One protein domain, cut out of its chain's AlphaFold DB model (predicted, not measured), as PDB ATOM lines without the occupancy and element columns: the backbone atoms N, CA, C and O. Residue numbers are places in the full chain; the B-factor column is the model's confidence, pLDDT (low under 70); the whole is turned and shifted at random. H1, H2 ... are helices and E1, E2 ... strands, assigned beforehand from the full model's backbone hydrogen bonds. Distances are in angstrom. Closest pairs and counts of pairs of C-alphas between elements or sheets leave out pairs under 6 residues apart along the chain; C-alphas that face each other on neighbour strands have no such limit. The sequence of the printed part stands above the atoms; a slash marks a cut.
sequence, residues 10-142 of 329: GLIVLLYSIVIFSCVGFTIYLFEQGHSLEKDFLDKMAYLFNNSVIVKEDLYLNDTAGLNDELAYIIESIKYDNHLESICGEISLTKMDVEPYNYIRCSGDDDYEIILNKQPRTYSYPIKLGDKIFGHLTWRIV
ATOM      1  N   GLY A  10      15.941  51.275  73.949       69.00
ATOM      2  CA  GLY A  10      16.829  50.251  74.490       69.00
ATOM      3  C   GLY A  10      17.626  49.443  73.460       69.00
ATOM      4  O   GLY A  10      18.783  49.162  73.731       69.00
ATOM      5  N   LEU A  11      17.090  49.099  72.281       73.69
ATOM      6  CA  LEU A  11      17.853  48.364  71.257       73.69
ATOM      7  C   LEU A  11      18.947  49.240  70.628       73.69
ATOM      8  O   LEU A  11      20.047  48.765  70.372       73.69
ATOM      9  N   ILE A  12      18.649  50.522  70.407       73.12
ATOM     10  CA  ILE A  12      19.615  51.484  69.858       73.12
ATOM     11  C   ILE A  12      20.713  51.754  70.889       73.12
ATOM     12  O   ILE A  12      21.891  51.695  70.551       73.12
ATOM     13  N   VAL A  13      20.331  51.972  72.151       73.88
ATOM     14  CA  VAL A  13      21.283  52.139  73.259       73.88
ATOM     15  C   VAL A  13      22.155  50.892  73.416       73.88
ATOM     16  O   VAL A  13      23.364  51.020  73.546       73.88
ATOM     17  N   LEU A  14      21.579  49.690  73.328       75.94
ATOM     18  CA  LEU A  14      22.324  48.438  73.464       75.94
ATOM     19  C   LEU A  14      23.328  48.226  72.324       75.94
ATOM     20  O   LEU A  14      24.475  47.879  72.591       75.94
ATOM     21  N   LEU A  15      22.938  48.482  71.071       77.50
ATOM     22  CA  LEU A  15      23.862  48.413  69.932       77.50
ATOM     23  C   LEU A  15      24.994  49.436  70.060       77.50
ATOM     24  O   LEU A  15      26.145  49.115  69.777       77.50
ATOM     25  N   TYR A  16      24.684  50.643  70.531       72.00
ATOM     26  CA  TYR A  16      25.676  51.694  70.729       72.00
ATOM     27  C   TYR A  16      26.672  51.350  71.841       72.00
ATOM     28  O   TYR A  16      27.880  51.488  71.651       72.00
ATOM     29  N   SER A  17      26.186  50.810  72.962       74.44
ATOM     30  CA  SER A  17      27.046  50.306  74.032       74.44
ATOM     31  C   SER A  17      27.984  49.214  73.518       74.44
ATOM     32  O   SER A  17      29.174  49.270  73.801       74.44
ATOM     33  N   ILE A  18      27.491  48.264  72.712       78.62
ATOM     34  CA  ILE A  18      28.332  47.195  72.145       78.62
ATOM     35  C   ILE A  18      29.448  47.771  71.267       78.62
ATOM     36  O   ILE A  18      30.587  47.325  71.383       78.62
ATOM     37  N   VAL A  19      29.152  48.764  70.422       79.12
ATOM     38  CA  VAL A  19      30.170  49.399  69.568       79.12
ATOM     39  C   VAL A  19      31.224  50.113  70.415       79.12
ATOM     40  O   VAL A  19      32.411  49.902  70.186       79.12
ATOM     41  N   ILE A  20      30.819  50.878  71.435       77.44
ATOM     42  CA  ILE A  20      31.768  51.544  72.343       77.44
ATOM     43  C   ILE A  20      32.641  50.518  73.067       77.44
ATOM     44  O   ILE A  20      33.863  50.639  73.039       77.44
ATOM     45  N   PHE A  21      32.041  49.490  73.673       76.44
ATOM     46  CA  PHE A  21      32.794  48.451  74.376       76.44
ATOM     47  C   PHE A  21      33.740  47.693  73.439       76.44
ATOM     48  O   PHE A  21      34.849  47.362  73.845       76.44
ATOM     49  N   SER A  22      33.343  47.467  72.184       74.38
ATOM     50  CA  SER A  22      34.195  46.811  71.186       74.38
ATOM     51  C   SER A  22      35.375  47.693  70.779       74.38
ATOM     52  O   SER A  22      36.493  47.197  70.700       74.38
ATOM     53  N   CYS A  23      35.158  48.997  70.577       74.62
ATOM     54  CA  CYS A  23      36.239  49.935  70.275       74.62
ATOM     55  C   CYS A  23      37.220  50.062  71.448       74.62
ATOM     56  O   CYS A  23      38.422  49.989  71.228       74.62
ATOM     57  N   VAL A  24      36.717  50.181  72.683       78.00
ATOM     58  CA  VAL A  24      37.559  50.241  73.891       78.00
ATOM     59  C   VAL A  24      38.337  48.934  74.085       78.00
ATOM     60  O   VAL A  24      39.536  48.959  74.359       78.00
ATOM     61  N   GLY A  25      37.687  47.784  73.889       74.88
ATOM     62  CA  GLY A  25      38.349  46.481  73.951       74.88
ATOM     63  C   GLY A  25      39.433  46.328  72.885       74.88
ATOM     64  O   GLY A  25      40.520  45.843  73.181       74.88
ATOM     65  N   PHE A  26      39.178  46.805  71.664       72.56
ATOM     66  CA  PHE A  26      40.156  46.790  70.580       72.56
ATOM     67  C   PHE A  26      41.352  47.711  70.858       72.56
ATOM     68  O   PHE A  26      42.486  47.315  70.602       72.56
ATOM     69  N   THR A  27      41.140  48.896  71.441       69.31
ATOM     70  CA  THR A  27      42.254  49.778  71.834       69.31
ATOM     71  C   THR A  27      43.105  49.177  72.949       69.31
ATOM     72  O   THR A  27      44.326  49.245  72.870       69.31
ATOM     73  N   ILE A  28      42.482  48.537  73.948       71.94
ATOM     74  CA  ILE A  28      43.213  47.827  75.012       71.94
ATOM     75  C   ILE A  28      44.016  46.664  74.415       71.94
ATOM     76  O   ILE A  28      45.179  46.484  74.755       71.94
ATOM     77  N   TYR A  29      43.426  45.918  73.479       72.19
ATOM     78  CA  TYR A  29      44.091  44.801  72.810       72.19
ATOM     79  C   TYR A  29      45.313  45.233  71.989       72.19
ATOM     80  O   TYR A  29      46.364  44.600  72.069       72.19
ATOM     81  N   LEU A  30      45.198  46.314  71.209       69.25
ATOM     82  CA  LEU A  30      46.332  46.850  70.450       69.25
ATOM     83  C   LEU A  30      47.454  47.341  71.371       69.25
ATOM     84  O   LEU A  30      48.626  47.120  71.075       69.25
ATOM     85  N   PHE A  31      47.097  47.958  72.500       67.69
ATOM     86  CA  PHE A  31      48.057  48.390  73.513       67.69
ATOM     87  C   PHE A  31      48.806  47.201  74.133       67.69
ATOM     88  O   PHE A  31      50.032  47.207  74.222       67.69
ATOM     89  N   GLU A  32      48.085  46.134  74.485       71.12
ATOM     90  CA  GLU A  32      48.680  44.913  75.035       71.12
ATOM     91  C   GLU A  32      49.599  44.203  74.022       71.12
ATOM     92  O   GLU A  32      50.680  43.738  74.388       71.12
ATOM     93  N   GLN A  33      49.232  44.186  72.733       72.88
ATOM     94  CA  GLN A  33      50.118  43.669  71.683       72.88
ATOM     95  C   GLN A  33      51.408  44.484  71.533       72.88
ATOM     96  O   GLN A  33      52.471  43.886  71.364       72.88
ATOM     97  N   GLY A  34      51.333  45.817  71.619       70.25
ATOM     98  CA  GLY A  34      52.510  46.689  71.558       70.25
ATOM     99  C   GLY A  34      53.536  46.340  72.639       70.25
ATOM    100  O   GLY A  34      54.704  46.103  72.332       70.25
ATOM    101  N   HIS A  35      53.083  46.175  73.884       73.44
ATOM    102  CA  HIS A  35      53.954  45.769  74.991       73.44
ATOM    103  C   HIS A  35      54.561  44.376  74.832       73.44
ATOM    104  O   HIS A  35      55.700  44.154  75.248       73.44
ATOM    105  N   SER A  36      53.813  43.427  74.264       75.25
ATOM    106  CA  SER A  36      54.337  42.081  74.020       75.25
ATOM    107  C   SER A  36      55.466  42.104  72.991       75.25
ATOM    108  O   SER A  36      56.485  41.454  73.202       75.25
ATOM    109  N   LEU A  37      55.306  42.867  71.905       78.12
ATOM    110  CA  LEU A  37      56.326  42.994  70.863       78.12
ATOM    111  C   LEU A  37      57.576  43.725  71.371       78.12
ATOM    112  O   LEU A  37      58.690  43.294  71.076       78.12
ATOM    113  N   GLU A  38      57.395  44.783  72.166       79.88
ATOM    114  CA  GLU A  38      58.487  45.492  72.846       79.88
ATOM    115  C   GLU A  38      59.289  44.540  73.735       79.88
ATOM    116  O   GLU A  38      60.509  44.442  73.608       79.88
ATOM    117  N   LYS A  39      58.606  43.780  74.596       83.81
ATOM    118  CA  LYS A  39      59.268  42.824  75.485       83.81
ATOM    119  C   LYS A  39      60.023  41.746  74.703       83.81
ATOM    120  O   LYS A  39      61.177  41.480  75.018       83.81
ATOM    121  N   ASP A  40      59.415  41.168  73.667       83.81
ATOM    122  CA  ASP A  40      60.066  40.153  72.828       83.81
ATOM    123  C   ASP A  40      61.324  40.695  72.128       83.81
ATOM    124  O   ASP A  40      62.293  39.962  71.910       83.81
ATOM    125  N   PHE A  41      61.320  41.977  71.756       85.19
ATOM    126  CA  PHE A  41      62.488  42.652  71.202       85.19
ATOM    127  C   PHE A  41      63.586  42.837  72.260       85.19
ATOM    128  O   PHE A  41      64.731  42.444  72.026       85.19
ATOM    129  N   LEU A  42      63.249  43.345  73.447       87.75
ATOM    130  CA  LEU A  42      64.211  43.528  74.542       87.75
ATOM    131  C   LEU A  42      64.792  42.207  75.051       87.75
ATOM    132  O   LEU A  42      65.986  42.145  75.344       87.75
ATOM    133  N   ASP A  43      63.989  41.144  75.097       88.19
ATOM    134  CA  ASP A  43      64.436  39.791  75.435       88.19
ATOM    135  C   ASP A  43      65.531  39.325  74.457       88.19
ATOM    136  O   ASP A  43      66.550  38.763  74.875       88.19
ATOM    137  N   LYS A  44      65.371  39.606  73.154       89.00
ATOM    138  CA  LYS A  44      66.390  39.305  72.135       89.00
ATOM    139  C   LYS A  44      67.643  40.153  72.314       89.00
ATOM    140  O   LYS A  44      68.739  39.603  72.239       89.00
ATOM    141  N   MET A  45      67.508  41.451  72.582       88.12
ATOM    142  CA  MET A  45      68.669  42.327  72.785       88.12
ATOM    143  C   MET A  45      69.453  41.946  74.044       88.12
ATOM    144  O   MET A  45      70.677  41.852  74.000       88.12
ATOM    145  N   ALA A  46      68.765  41.622  75.140       90.19
ATOM    146  CA  ALA A  46      69.396  41.110  76.354       90.19
ATOM    147  C   ALA A  46      70.078  39.751  76.119       90.19
ATOM    148  O   ALA A  46      71.160  39.495  76.651       90.19
ATOM    149  N   TYR A  47      69.477  38.880  75.300       90.94
ATOM    150  CA  TYR A  47      70.098  37.620  74.897       90.94
ATOM    151  C   TYR A  47      71.369  37.838  74.067       90.94
ATOM    152  O   TYR A  47      72.360  37.145  74.305       90.94
ATOM    153  N   LEU A  48      71.353  38.776  73.115       90.25
ATOM    154  CA  LEU A  48      72.517  39.125  72.297       90.25
ATOM    155  C   LEU A  48      73.639  39.709  73.157       90.25
ATOM    156  O   LEU A  48      74.757  39.210  73.083       90.25
ATOM    157  N   PHE A  49      73.317  40.659  74.040       91.56
ATOM    158  CA  PHE A  49      74.261  41.236  74.997       91.56
ATOM    159  C   PHE A  49      74.943  40.148  75.837       91.56
ATOM    160  O   PHE A  49      76.159  39.995  75.811       91.56
ATOM    161  N   ASN A  50      74.158  39.302  76.511       90.12
ATOM    162  CA  ASN A  50      74.692  38.231  77.359       90.12
ATOM    163  C   ASN A  50      75.504  37.177  76.590       90.12
ATOM    164  O   ASN A  50      76.278  36.428  77.190       90.12
ATOM    165  N   ASN A  51      75.299  37.063  75.276       90.00
ATOM    166  CA  ASN A  51      76.014  36.107  74.443       90.00
ATOM    167  C   ASN A  51      77.170  36.696  73.644       90.00
ATOM    168  O   ASN A  51      77.881  35.897  73.021       90.00
ATOM    169  N   SER A  52      77.382  38.013  73.696       91.81
ATOM    170  CA  SER A  52      78.496  38.663  73.019       91.81
ATOM    171  C   SER A  52      79.829  38.135  73.559       91.81
ATOM    172  O   SER A  52      79.963  37.770  74.733       91.81
ATOM    173  N   VAL A  53      80.807  38.010  72.660       91.06
ATOM    174  CA  VAL A  53      82.152  37.535  73.015       91.06
ATOM    175  C   VAL A  53      82.805  38.521  73.979       91.06
ATOM    176  O   VAL A  53      83.346  38.094  74.992       91.06
ATOM    177  N   ILE A  54      82.641  39.820  73.710       89.62
ATOM    178  CA  ILE A  54      83.174  40.925  74.509       89.62
ATOM    179  C   ILE A  54      82.644  40.838  75.941       89.62
ATOM    180  O   ILE A  54      83.428  40.763  76.879       89.62
ATOM    181  N   VAL A  55      81.324  40.717  76.120       88.50
ATOM    182  CA  VAL A  55      80.706  40.628  77.453       88.50
ATOM    183  C   VAL A  55      81.196  39.399  78.221       88.50
ATOM    184  O   VAL A  55      81.453  39.474  79.421       88.50
ATOM    185  N   LYS A  56      81.351  38.250  77.558       89.44
ATOM    186  CA  LYS A  56      81.832  37.023  78.215       89.44
ATOM    187  C   LYS A  56      83.301  37.110  78.621       89.44
ATOM    188  O   LYS A  56      83.643  36.621  79.698       89.44
ATOM    189  N   GLU A  57      84.147  37.684  77.771       88.75
ATOM    190  CA  GLU A  57      85.569  37.887  78.054       88.75
ATOM    191  C   GLU A  57      85.762  38.886  79.197       88.75
ATOM    192  O   GLU A  57      86.462  38.570  80.156       88.75
ATOM    193  N   ASP A  58      85.048  40.007  79.169       86.56
ATOM    194  CA  ASP A  58      85.051  41.039  80.209       86.56
ATOM    195  C   ASP A  58      84.614  40.494  81.574       86.56
ATOM    196  O   ASP A  58      85.317  40.641  82.576       86.56
ATOM    197  N   LEU A  59      83.500  39.755  81.621       86.38
ATOM    198  CA  LEU A  59      83.034  39.109  82.853       86.38
ATOM    199  C   LEU A  59      84.018  38.054  83.380       86.38
ATOM    200  O   LEU A  59      84.089  37.835  84.590       86.38
ATOM    201  N   TYR A  60      84.752  37.377  82.491       85.75
ATOM    202  CA  TYR A  60      85.756  36.382  82.871       85.75
ATOM    203  C   TYR A  60      87.048  37.033  83.382       85.75
ATOM    204  O   TYR A  60      87.623  36.563  84.366       85.75
ATOM    205  N   LEU A  61      87.497  38.101  82.721       85.81
ATOM    206  CA  LEU A  61      88.714  38.849  83.047       85.81
ATOM    207  C   LEU A  61      88.504  39.892  84.148       85.81
ATOM    208  O   LEU A  61      89.486  40.433  84.654       85.81
ATOM    209  N   ASN A  62      87.251  40.127  84.547       79.88
ATOM    210  CA  ASN A  62      86.868  41.170  85.492       79.88
ATOM    211  C   ASN A  62      87.254  42.579  84.988       79.88
ATOM    212  O   ASN A  62      87.584  43.458  85.785       79.88
ATOM    213  N   ASP A  63      87.229  42.760  83.664       82.50
ATOM    214  CA  ASP A  63      87.328  44.047  82.972       82.50
ATOM    215  C   ASP A  63      85.907  44.504  82.624       82.50
ATOM    216  O   ASP A  63      85.043  43.686  82.322       82.50
ATOM    217  N   THR A  64      85.624  45.795  82.741       80.31
ATOM    218  CA  THR A  64      84.277  46.342  82.535       80.31
ATOM    219  C   THR A  64      84.217  47.359  81.402       80.31
ATOM    220  O   THR A  64      83.154  47.937  81.159       80.31
ATOM    221  N   ALA A  65      85.334  47.600  80.708       81.31
ATOM    222  CA  ALA A  65      85.403  48.579  79.630       81.31
ATOM    223  C   ALA A  65      84.525  48.191  78.425       81.31
ATOM    224  O   ALA A  65      83.733  49.012  77.957       81.31
ATOM    225  N   GLY A  66      84.593  46.937  77.974       84.00
ATOM    226  CA  GLY A  66      83.844  46.435  76.820       84.00
ATOM    227  C   GLY A  66      82.345  46.268  77.078       84.00
ATOM    228  O   GLY A  66      81.553  46.380  76.145       84.00
ATOM    229  N   LEU A  67      81.914  46.107  78.336       86.62
ATOM    230  CA  LEU A  67      80.489  46.106  78.712       86.62
ATOM    231  C   LEU A  67      79.780  47.409  78.315       86.62
ATOM    232  O   LEU A  67      78.641  47.384  77.846       86.62
ATOM    233  N   ASN A  68      80.447  48.547  78.511       87.94
ATOM    234  CA  ASN A  68      79.916  49.858  78.150       87.94
ATOM    235  C   ASN A  68      79.872  50.056  76.629       87.94
ATOM    236  O   ASN A  68      78.913  50.630  76.115       87.94
ATOM    237  N   ASP A  69      80.891  49.564  75.925       88.81
ATOM    238  CA  ASP A  69      80.985  49.661  74.469       88.81
ATOM    239  C   ASP A  69      79.938  48.770  73.783       88.81
ATOM    240  O   ASP A  69      79.260  49.214  72.856       88.81
ATOM    241  N   GLU A  70      79.717  47.551  74.285       90.88
ATOM    242  CA  GLU A  70      78.653  46.662  73.804       90.88
ATOM    243  C   GLU A  70      77.264  47.260  74.074       90.88
ATOM    244  O   GLU A  70      76.385  47.226  73.210       90.88
ATOM    245  N   LEU A  71      77.060  47.856  75.254       89.81
ATOM    246  CA  LEU A  71      75.809  48.541  75.577       89.81
ATOM    247  C   LEU A  71      75.548  49.712  74.622       89.81
ATOM    248  O   LEU A  71      74.423  49.878  74.147       89.81
ATOM    249  N   ALA A  72      76.579  50.511  74.334       88.69
ATOM    250  CA  ALA A  72      76.495  51.615  73.386       88.69
ATOM    251  C   ALA A  72      76.170  51.113  71.972       88.69
ATOM    252  O   ALA A  72      75.238  51.624  71.355       88.69
ATOM    253  N   TYR A  73      76.851  50.064  71.503       89.06
ATOM    254  CA  TYR A  73      76.592  49.445  70.200       89.06
ATOM    255  C   TYR A  73      75.142  48.963  70.064       89.06
ATOM    256  O   TYR A  73      74.469  49.248  69.069       89.06
ATOM    257  N   ILE A  74      74.628  48.278  71.085       88.06
ATOM    258  CA  ILE A  74      73.242  47.812  71.103       88.06
ATOM    259  C   ILE A  74      72.271  48.992  71.047       88.06
ATOM    260  O   ILE A  74      71.346  48.981  70.236       88.06
ATOM    261  N   ILE A  75      72.473  50.027  71.856       86.88
ATOM    262  CA  ILE A  75      71.578  51.190  71.883       86.88
ATOM    263  C   ILE A  75      71.615  51.960  70.562       86.88
ATOM    264  O   ILE A  75      70.568  52.381  70.068       86.88
ATOM    265  N   GLU A  76      72.789  52.098  69.947       84.31
ATOM    266  CA  GLU A  76      72.915  52.674  68.610       84.31
ATOM    267  C   GLU A  76      72.175  51.840  67.564       84.31
ATOM    268  O   GLU A  76      71.474  52.406  66.728       84.31
ATOM    269  N   SER A  77      72.250  50.506  67.631       80.94
ATOM    270  CA  SER A  77      71.509  49.638  66.707       80.94
ATOM    271  C   SER A  77      69.990  49.802  66.837       80.94
ATOM    272  O   SER A  77      69.287  49.840  65.829       80.94
ATOM    273  N   ILE A  78      69.490  50.002  68.062       78.19
ATOM    274  CA  ILE A  78      68.068  50.239  68.337       78.19
ATOM    275  C   ILE A  78      67.624  51.600  67.786       78.19
ATOM    276  O   ILE A  78      66.528  51.713  67.237       78.19
ATOM    277  N   LYS A  79      68.490  52.621  67.861       72.00
ATOM    278  CA  LYS A  79      68.218  53.960  67.314       72.00
ATOM    279  C   LYS A  79      67.936  53.931  65.808       72.00
ATOM    280  O   LYS A  79      67.139  54.732  65.329       72.00
ATOM    281  N   TYR A  80      68.563  53.024  65.058       66.75
ATOM    282  CA  TYR A  80      68.343  52.903  63.612       66.75
ATOM    283  C   TYR A  80      67.012  52.234  63.238       66.75
ATOM    284  O   TYR A  80      66.541  52.434  62.118       66.75
ATOM    285  N   ASP A  81      66.389  51.489  64.154       64.38
ATOM    286  CA  ASP A  81      65.189  50.693  63.872       64.38
ATOM    287  C   ASP A  81      63.860  51.455  64.082       64.38
ATOM    288  O   ASP A  81      62.796  50.865  63.933       64.38
ATOM    289  N   ASN A  82      63.887  52.769  64.369       55.69
ATOM    290  CA  ASN A  82      62.743  53.714  64.423       55.69
ATOM    291  C   ASN A  82      61.513  53.310  65.277       55.69
ATOM    292  O   ASN A  82      60.519  54.033  65.286       55.69
ATOM    293  N   HIS A  83      61.537  52.175  65.978       56.19
ATOM    294  CA  HIS A  83      60.371  51.621  66.672       56.19
ATOM    295  C   HIS A  83      60.323  51.924  68.178       56.19
ATOM    296  O   HIS A  83      59.299  51.657  68.799       56.19
ATOM    297  N   LEU A  84      61.387  52.479  68.767       61.88
ATOM    298  CA  LEU A  84      61.464  52.819  70.193       61.88
ATOM    299  C   LEU A  84      61.959  54.264  70.332       61.88
ATOM    300  O   LEU A  84      63.109  54.549  70.009       61.88
ATOM    301  N   GLU A  85      61.081  55.175  70.759       65.50
ATOM    302  CA  GLU A  85      61.336  56.623  70.662       65.50
ATOM    303  C   GLU A  85      62.194  57.208  71.804       65.50
ATOM    304  O   GLU A  85      62.740  58.283  71.607       65.50
ATOM    305  N   SER A  86      62.437  56.491  72.915       77.94
ATOM    306  CA  SER A  86      63.534  56.780  73.867       77.94
ATOM    307  C   SER A  86      63.792  55.590  74.811       77.94
ATOM    308  O   SER A  86      62.940  55.224  75.626       77.94
ATOM    309  N   ILE A  87      64.974  54.972  74.723       84.31
ATOM    310  CA  ILE A  87      65.406  53.830  75.546       84.31
ATOM    311  C   ILE A  87      66.722  54.128  76.270       84.31
ATOM    312  O   ILE A  87      67.673  54.614  75.668       84.31
ATOM    313  N   CYS A  88      66.819  53.765  77.548       88.06
ATOM    314  CA  CYS A  88      68.089  53.674  78.264       88.06
ATOM    315  C   CYS A  88      68.381  52.242  78.693       88.06
ATOM    316  O   CYS A  88      67.509  51.558  79.225       88.06
ATOM    317  N   GLY A  89      69.624  51.814  78.531       89.38
ATOM    318  CA  GLY A  89      70.161  50.624  79.172       89.38
ATOM    319  C   GLY A  89      71.005  51.003  80.384       89.38
ATOM    320  O   GLY A  89      71.807  51.933  80.324       89.38
ATOM    321  N   GLU A  90      70.826  50.278  81.482       91.50
ATOM    322  CA  GLU A  90      71.654  50.351  82.683       91.50
ATOM    323  C   GLU A  90      72.239  48.971  82.982       91.50
ATOM    324  O   GLU A  90      71.501  47.997  83.107       91.50
ATOM    325  N   ILE A  91      73.554  48.879  83.136       90.81
ATOM    326  CA  ILE A  91      74.228  47.676  83.625       90.81
ATOM    327  C   ILE A  91      74.603  47.909  85.079       90.81
ATOM    328  O   ILE A  91      75.393  48.806  85.351       90.81
ATOM    329  N   SER A  92      74.095  47.072  85.981       90.44
ATOM    330  CA  SER A  92      74.437  47.083  87.406       90.44
ATOM    331  C   SER A  92      75.105  45.773  87.803       90.44
ATOM    332  O   SER A  92      74.455  44.723  87.823       90.44
ATOM    333  N   LEU A  93      76.392  45.813  88.147       87.75
ATOM    334  CA  LEU A  93      77.154  44.634  88.578       87.75
ATOM    335  C   LEU A  93      77.180  44.525  90.108       87.75
ATOM    336  O   LEU A  93      77.438  45.497  90.811       87.75
ATOM    337  N   THR A  94      76.896  43.333  90.642       74.75
ATOM    338  CA  THR A  94      76.685  43.119  92.089       74.75
ATOM    339  C   THR A  94      77.898  42.535  92.813       74.75
ATOM    340  O   THR A  94      77.904  42.496  94.041       74.75
ATOM    341  N   LYS A  95      78.915  42.050  92.088       59.41
ATOM    342  CA  LYS A  95      80.114  41.438  92.679       59.41
ATOM    343  C   LYS A  95      81.323  41.541  91.755       59.41
ATOM    344  O   LYS A  95      81.544  40.673  90.917       59.41
ATOM    345  N   MET A  96      82.125  42.564  91.992       56.75
ATOM    346  CA  MET A  96      83.575  42.572  91.805       56.75
ATOM    347  C   MET A  96      84.113  43.265  93.070       56.75
ATOM    348  O   MET A  96      83.365  44.029  93.670       56.75
ATOM    349  N   ASP A  97      85.318  42.979  93.564       55.69
ATOM    350  CA  ASP A  97      85.829  43.480  94.867       55.69
ATOM    351  C   ASP A  97      86.068  45.018  94.933       55.69
ATOM    352  O   ASP A  97      86.870  45.514  95.723       55.69
ATOM    353  N   VAL A  98      85.370  45.787  94.097       54.91
ATOM    354  CA  VAL A  98      85.425  47.238  93.924       54.91
ATOM    355  C   VAL A  98      83.980  47.770  93.872       54.91
ATOM    356  O   VAL A  98      83.045  47.004  93.642       54.91
ATOM    357  N   GLU A  99      83.790  49.058  94.171       56.94
ATOM    358  CA  GLU A  99      82.494  49.753  94.240       56.94
ATOM    359  C   GLU A  99      81.493  49.341  93.139       56.94
ATOM    360  O   GLU A  99      81.901  49.027  92.021       56.94
ATOM    361  N   PRO A 100      80.174  49.341  93.427       61.81
ATOM    362  CA  PRO A 100      79.156  48.946  92.458       61.81
ATOM    363  C   PRO A 100      79.292  49.749  91.159       61.81
ATOM    364  O   PRO A 100      79.112  50.966  91.141       61.81
ATOM    365  N   TYR A 101      79.591  49.045  90.069       70.69
ATOM    366  CA  TYR A 101      79.712  49.639  88.745       70.69
ATOM    367  C   TYR A 101      78.340  49.731  88.085       70.69
ATOM    368  O   TYR A 101      77.673  48.711  87.885       70.69
ATOM    369  N   ASN A 102      77.955  50.961  87.730       80.69
ATOM    370  CA  ASN A 102      76.743  51.269  86.983       80.69
ATOM    371  C   ASN A 102      77.100  51.987  85.676       80.69
ATOM    372  O   ASN A 102      77.586  53.118  85.705       80.69
ATOM    373  N   TYR A 103      76.843  51.347  84.535       84.75
ATOM    374  CA  TYR A 103      76.933  51.989  83.220       84.75
ATOM    375  C   TYR A 103      75.541  52.324  82.730       84.75
ATOM    376  O   TYR A 103      74.679  51.452  82.716       84.75
ATOM    377  N   ILE A 104      75.332  53.567  82.311       86.69
ATOM    378  CA  ILE A 104      74.049  54.034  81.794       86.69
ATOM    379  C   ILE A 104      74.275  54.644  80.420       86.69
ATOM    380  O   ILE A 104      75.157  55.487  80.228       86.69
ATOM    381  N   ARG A 105      73.456  54.222  79.463       87.44
ATOM    382  CA  ARG A 105      73.451  54.729  78.092       87.44
ATOM    383  C   ARG A 105      72.016  54.901  77.631       87.44
ATOM    384  O   ARG A 105      71.178  54.070  77.960       87.44
ATOM    385  N   CYS A 106      71.746  55.959  76.876       85.62
ATOM    386  CA  CYS A 106      70.415  56.294  76.381       85.62
ATOM    387  C   CYS A 106      70.450  56.542  74.871       85.62
ATOM    388  O   CYS A 106      71.459  57.000  74.333       85.62
ATOM    389  N   SER A 107      69.363  56.208  74.178       79.75
ATOM    390  CA  SER A 107      69.177  56.514  72.765       79.75
ATOM    391  C   SER A 107      68.747  57.976  72.622       79.75
ATOM    392  O   SER A 107      67.622  58.317  72.967       79.75
ATOM    393  N   GLY A 108      69.617  58.836  72.093       70.19
ATOM    394  CA  GLY A 108      69.294  60.247  71.844       70.19
ATOM    395  C   GLY A 108      70.009  61.220  72.782       70.19
ATOM    396  O   GLY A 108      70.980  60.844  73.434       70.19
ATOM    397  N   ASP A 109      69.540  62.469  72.791       62.59
ATOM    398  CA  ASP A 109      70.114  63.580  73.571       62.59
ATOM    399  C   ASP A 109      69.456  63.737  74.960       62.59
ATOM    400  O   ASP A 109      69.806  64.644  75.713       62.59
ATOM    401  N   ASP A 110      68.486  62.879  75.301       63.03
ATOM    402  CA  ASP A 110      67.784  62.926  76.583       63.03
ATOM    403  C   ASP A 110      68.682  62.431  77.728       63.03
ATOM    404  O   ASP A 110      69.200  61.309  77.710       63.03
ATOM    405  N   ASP A 111      68.815  63.253  78.773       68.25
ATOM    406  CA  ASP A 111      69.509  62.877  80.003       68.25
ATOM    407  C   ASP A 111      68.747  61.772  80.753       68.25
ATOM    408  O   ASP A 111      67.522  61.797  80.896       68.25
ATOM    409  N   TYR A 112      69.486  60.822  81.327       76.12
ATOM    410  CA  TYR A 112      68.929  59.711  82.108       76.12
ATOM    411  C   TYR A 112      67.973  60.164  83.229       76.12
ATOM    412  O   TYR A 112      66.965  59.510  83.500       76.12
ATOM    413  N   GLU A 113      68.247  61.312  83.853       71.62
ATOM    414  CA  GLU A 113      67.379  61.903  84.878       71.62
ATOM    415  C   GLU A 113      66.006  62.316  84.326       71.62
ATOM    416  O   GLU A 113      64.988  62.164  85.006       71.62
ATOM    417  N   ILE A 114      65.948  62.790  83.079       71.31
ATOM    418  CA  ILE A 114      64.699  63.157  82.399       71.31
ATOM    419  C   ILE A 114      63.846  61.906  82.195       71.31
ATOM    420  O   ILE A 114      62.640  61.922  82.452       71.31
ATOM    421  N   ILE A 115      64.481  60.800  81.814       72.94
ATOM    422  CA  ILE A 115      63.814  59.515  81.604       72.94
ATOM    423  C   ILE A 115      63.286  58.934  82.918       72.94
ATOM    424  O   ILE A 115      62.146  58.472  82.963       72.94
ATOM    425  N   LEU A 116      64.045  59.022  84.015       76.06
ATOM    426  CA  LEU A 116      63.581  58.578  85.335       76.06
ATOM    427  C   LEU A 116      62.357  59.361  85.829       76.06
ATOM    428  O   LEU A 116      61.455  58.775  86.434       76.06
ATOM    429  N   ASN A 117      62.289  60.660  85.535       76.56
ATOM    430  CA  ASN A 117      61.162  61.507  85.927       76.56
ATOM    431  C   ASN A 117      59.864  61.188  85.162       76.56
ATOM    432  O   ASN A 117      58.779  61.494  85.658       76.56
ATOM    433  N   LYS A 118      59.952  60.537  83.994       73.56
ATOM    434  CA  LYS A 118      58.802  60.165  83.150       73.56
ATOM    435  C   LYS A 118      58.165  58.806  83.506       73.56
ATOM    436  O   LYS A 118      57.338  58.316  82.749       73.56
ATOM    437  N   GLN A 119      58.504  58.201  84.653       78.19
ATOM    438  CA  GLN A 119      58.002  56.879  85.087       78.19
ATOM    439  C   GLN A 119      58.164  55.785  84.008       78.19
ATOM    440  O   GLN A 119      57.178  55.244  83.503       78.19
ATOM    441  N   PRO A 120      59.410  55.437  83.649       82.31
ATOM    442  CA  PRO A 120      59.676  54.557  82.522       82.31
ATOM    443  C   PRO A 120      59.223  53.121  82.793       82.31
ATOM    444  O   PRO A 120      59.333  52.598  83.911       82.31
ATOM    445  N   ARG A 121      58.812  52.429  81.727       85.06
ATOM    446  CA  ARG A 121      58.666  50.970  81.761       85.06
ATOM    447  C   ARG A 121      60.043  50.354  81.959       85.06
ATOM    448  O   ARG A 121      60.982  50.697  81.246       85.06
ATOM    449  N   THR A 122      60.169  49.472  82.947       87.94
ATOM    450  CA  THR A 122      61.461  48.915  83.367       87.94
ATOM    451  C   THR A 122      61.491  47.405  83.159       87.94
ATOM    452  O   THR A 122      60.655  46.685  83.706       87.94
ATOM    453  N   TYR A 123      62.485  46.923  82.415       90.19
ATOM    454  CA  TYR A 123      62.710  45.505  82.133       90.19
ATOM    455  C   TYR A 123      64.110  45.112  82.597       90.19
ATOM    456  O   TYR A 123      65.086  45.686  82.133       90.19
ATOM    457  N   SER A 124      64.227  44.145  83.513       92.00
ATOM    458  CA  SER A 124      65.516  43.749  84.095       92.00
ATOM    459  C   SER A 124      65.876  42.308  83.750       92.00
ATOM    460  O   SER A 124      65.095  41.382  83.976       92.00
ATOM    461  N   TYR A 125      67.089  42.129  83.241       93.75
ATOM    462  CA  TYR A 125      67.623  40.873  82.738       93.75
ATOM    463  C   TYR A 125      68.894  40.505  83.497       93.75
ATOM    464  O   TYR A 125      69.780  41.343  83.640       93.75
ATOM    465  N   PRO A 126      69.034  39.265  83.989       92.81
ATOM    466  CA  PRO A 126      70.248  38.854  84.678       92.81
ATOM    467  C   PRO A 126      71.407  38.702  83.685       92.81
ATOM    468  O   PRO A 126      71.271  38.026  82.664       92.81
ATOM    469  N   ILE A 127      72.562  39.264  84.029       90.06
ATOM    470  CA  ILE A 127      73.828  39.061  83.320       90.06
ATOM    471  C   ILE A 127      74.501  37.827  83.914       90.06
ATOM    472  O   ILE A 127      74.783  37.780  85.118       90.06
ATOM    473  N   LYS A 128      74.713  36.800  83.085       88.00
ATOM    474  CA  LYS A 128      75.183  35.483  83.532       88.00
ATOM    475  C   LYS A 128      76.389  34.999  82.744       88.00
ATOM    476  O   LYS A 128      76.422  35.122  81.525       88.00
ATOM    477  N   LEU A 129      77.304  34.330  83.443       85.25
ATOM    478  CA  LEU A 129      78.352  33.508  82.843       85.25
ATOM    479  C   LEU A 129      78.261  32.102  83.451       85.25
ATOM    480  O   LEU A 129      78.535  31.900  84.638       85.25
ATOM    481  N   GLY A 130      77.805  31.137  82.647       85.06
ATOM    482  CA  GLY A 130      77.392  29.824  83.149       85.06
ATOM    483  C   GLY A 130      76.245  29.955  84.159       85.06
ATOM    484  O   GLY A 130      75.253  30.632  83.892       85.06
ATOM    485  N   ASP A 131      76.409  29.352  85.336       86.44
ATOM    486  CA  ASP A 131      75.399  29.375  86.406       86.44
ATOM    487  C   ASP A 131      75.520  30.584  87.353       86.44
ATOM    488  O   ASP A 131      74.693  30.761  88.251       86.44
ATOM    489  N   LYS A 132      76.544  31.432  87.186       86.81
ATOM    490  CA  LYS A 132      76.781  32.596  88.053       86.81
ATOM    491  C   LYS A 132      76.124  33.853  87.488       86.81
ATOM    492  O   LYS A 132      76.261  34.148  86.303       86.81
ATOM    493  N   ILE A 133      75.454  34.609  88.359       89.50
ATOM    494  CA  ILE A 133      74.874  35.924  88.058       89.50
ATOM    495  C   ILE A 133      75.856  36.999  88.527       89.50
ATOM    496  O   ILE A 133      76.227  37.014  89.700       89.50
ATOM    497  N   PHE A 134      76.268  37.873  87.613       87.50
ATOM    498  CA  PHE A 134      77.228  38.952  87.874       87.50
ATOM    499  C   PHE A 134      76.547  40.308  88.069       87.50
ATOM    500  O   PHE A 134      77.104  41.195  88.713       87.50
ATOM    501  N   GLY A 135      75.329  40.458  87.551       90.44
ATOM    502  CA  GLY A 135      74.589  41.705  87.616       90.44
ATOM    503  C   GLY A 135      73.281  41.660  86.846       90.44
ATOM    504  O   GLY A 135      72.772  40.585  86.515       90.44
ATOM    505  N   HIS A 136      72.761  42.843  86.550       92.94
ATOM    506  CA  HIS A 136      71.529  43.046  85.808       92.94
ATOM    507  C   HIS A 136      71.728  44.070  84.692       92.94
ATOM    508  O   HIS A 136      72.329  45.115  84.909       92.94
ATOM    509  N   LEU A 137      71.182  43.764  83.518       93.56
ATOM    510  CA  LEU A 137      70.942  44.704  82.435       93.56
ATOM    511  C   LEU A 137      69.489  45.164  82.540       93.56
ATOM    512  O   LEU A 137      68.569  44.351  82.445       93.56
ATOM    513  N   THR A 138      69.281  46.450  82.756       93.19
ATOM    514  CA  THR A 138      67.968  47.054  82.948       93.19
ATOM    515  C   THR A 138      67.673  48.009  81.804       93.19
ATOM    516  O   THR A 138      68.347  49.021  81.645       93.19
ATOM    517  N   TRP A 139      66.641  47.710  81.023       90.94
ATOM    518  CA  TRP A 139      66.100  48.613  80.017       90.94
ATOM    519  C   TRP A 139      65.025  49.500  80.641       90.94
ATOM    520  O   TRP A 139      64.123  49.003  81.319       90.94
ATOM    521  N   ARG A 140      65.112  50.807  80.404       88.94
ATOM    522  CA  ARG A 140      64.100  51.807  80.751       88.94
ATOM    523  C   ARG A 140      63.597  52.452  79.475       88.94
ATOM    524  O   ARG A 140      64.383  53.065  78.762       88.94
ATOM    525  N   ILE A 141      62.309  52.308  79.204       85.06
ATOM    526  CA  ILE A 141      61.675  52.841  77.998       85.06
ATOM    527  C   ILE A 141      60.659  53.895  78.402       85.06
ATOM    528  O   ILE A 141      59.848  53.683  79.312       85.06
ATOM    529  N   VAL A 142      60.714  55.022  77.704       78.62
ATOM    530  CA  VAL A 142      59.720  56.086  77.778       78.62
ATOM    531  C   VAL A 142      59.050  56.171  76.419       78.62
ATOM    532  O   VAL A 142      59.712  56.417  75.415       78.62
TER     533      VAL A 142
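AT A GLANCE: This is residues 10 to 142 of the 329 residues of the protein "HTH LytTR-type domain-containing protein" of Photobacterium carnosum (UniProt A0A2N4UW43). One long helix, H1, sticks out with its residues 10 to 34 as an arm from a compact head, in which a twisted sheet of four strands has helices over one face. In that head the rest of H1 and H3 cover the sheet, and H1, H2 and H3 on one face of it make two layers, a layer of helices and a layer of strands; H4 only grazes the sheet. The printed part has 133 residues, in the order H1 H2 H3 E1 E2 H4 E3 E4, and its class is mixed, helices and strands. The sheet's order is E2 E1 E4 E3, all antiparallel. The whole is loose, with a radius of gyration of the C-alphas of 19.8 A and spans of 73 by 34 by 27 A, the arm making the length.

HOW THE PARTS SIT: Start with H1, residues 10 to 51, and go on to H2, residues 53 to 61, and H3, residues 65 to 80. H1 touches H3 with residues 45 to 49 alone, the closest C-alphas being those of Phe 49 and Glu 70, 7.1 A apart; they run opposite ways at a tilt of 36 degrees, only just steep. H2 and H3 form a helical hairpin; their closest C-alphas, of Val 55 and Leu 67, are 5.6 A apart. Next look for E1, residues 87 to 93, E2, residues 102 to 106, H4, residues 112 to 117, E3, residues 121 to 129, and E4, residues 132 to 141. H3 is over E2 and E1 at a height over the sheet of 9.0 A, and H1 is over E4 and E3 at 12.3 A, on the same face. E1 and E2 form a hairpin, with N 89 and O 105 2.8 A apart, within hydrogen-bond range. Between E1 and E4 find N 90 and O 138, 2.8 A, and in the hairpin of E3 and E4 N 125 and O 137, 2.8 A, both within range. H4 only grazes the sheet with residues 112 to 116 and is apart from H1, H2 and H3. Every O i to N i+4 pair is within hydrogen-bond range in H1, H2 and H4; in H3 11 of 12 are.

IN THESE COORDINATES: Find C-alpha 10 at (16.829, 50.251, 74.490), from where H1 runs 60.9 A to C-alpha 51. H2 spans 12.1 A, H3 23.8 A, E1 19.8 A, E2 13.3 A, H4 8.8 A and E3 26.3 A. E4 runs 27.2 A to C-alpha 141 at (61.675, 52.841, 77.998).

THE WHOLE: The C-alphas of Gly 10 and Leu 61 are the two farthest apart, 73.3 A. The printed part has no cut, and no link is long. Mean pLDDT of the printed part is 80.2; look for values under 70 at residues 80 to 85 and 95 to 100, among others.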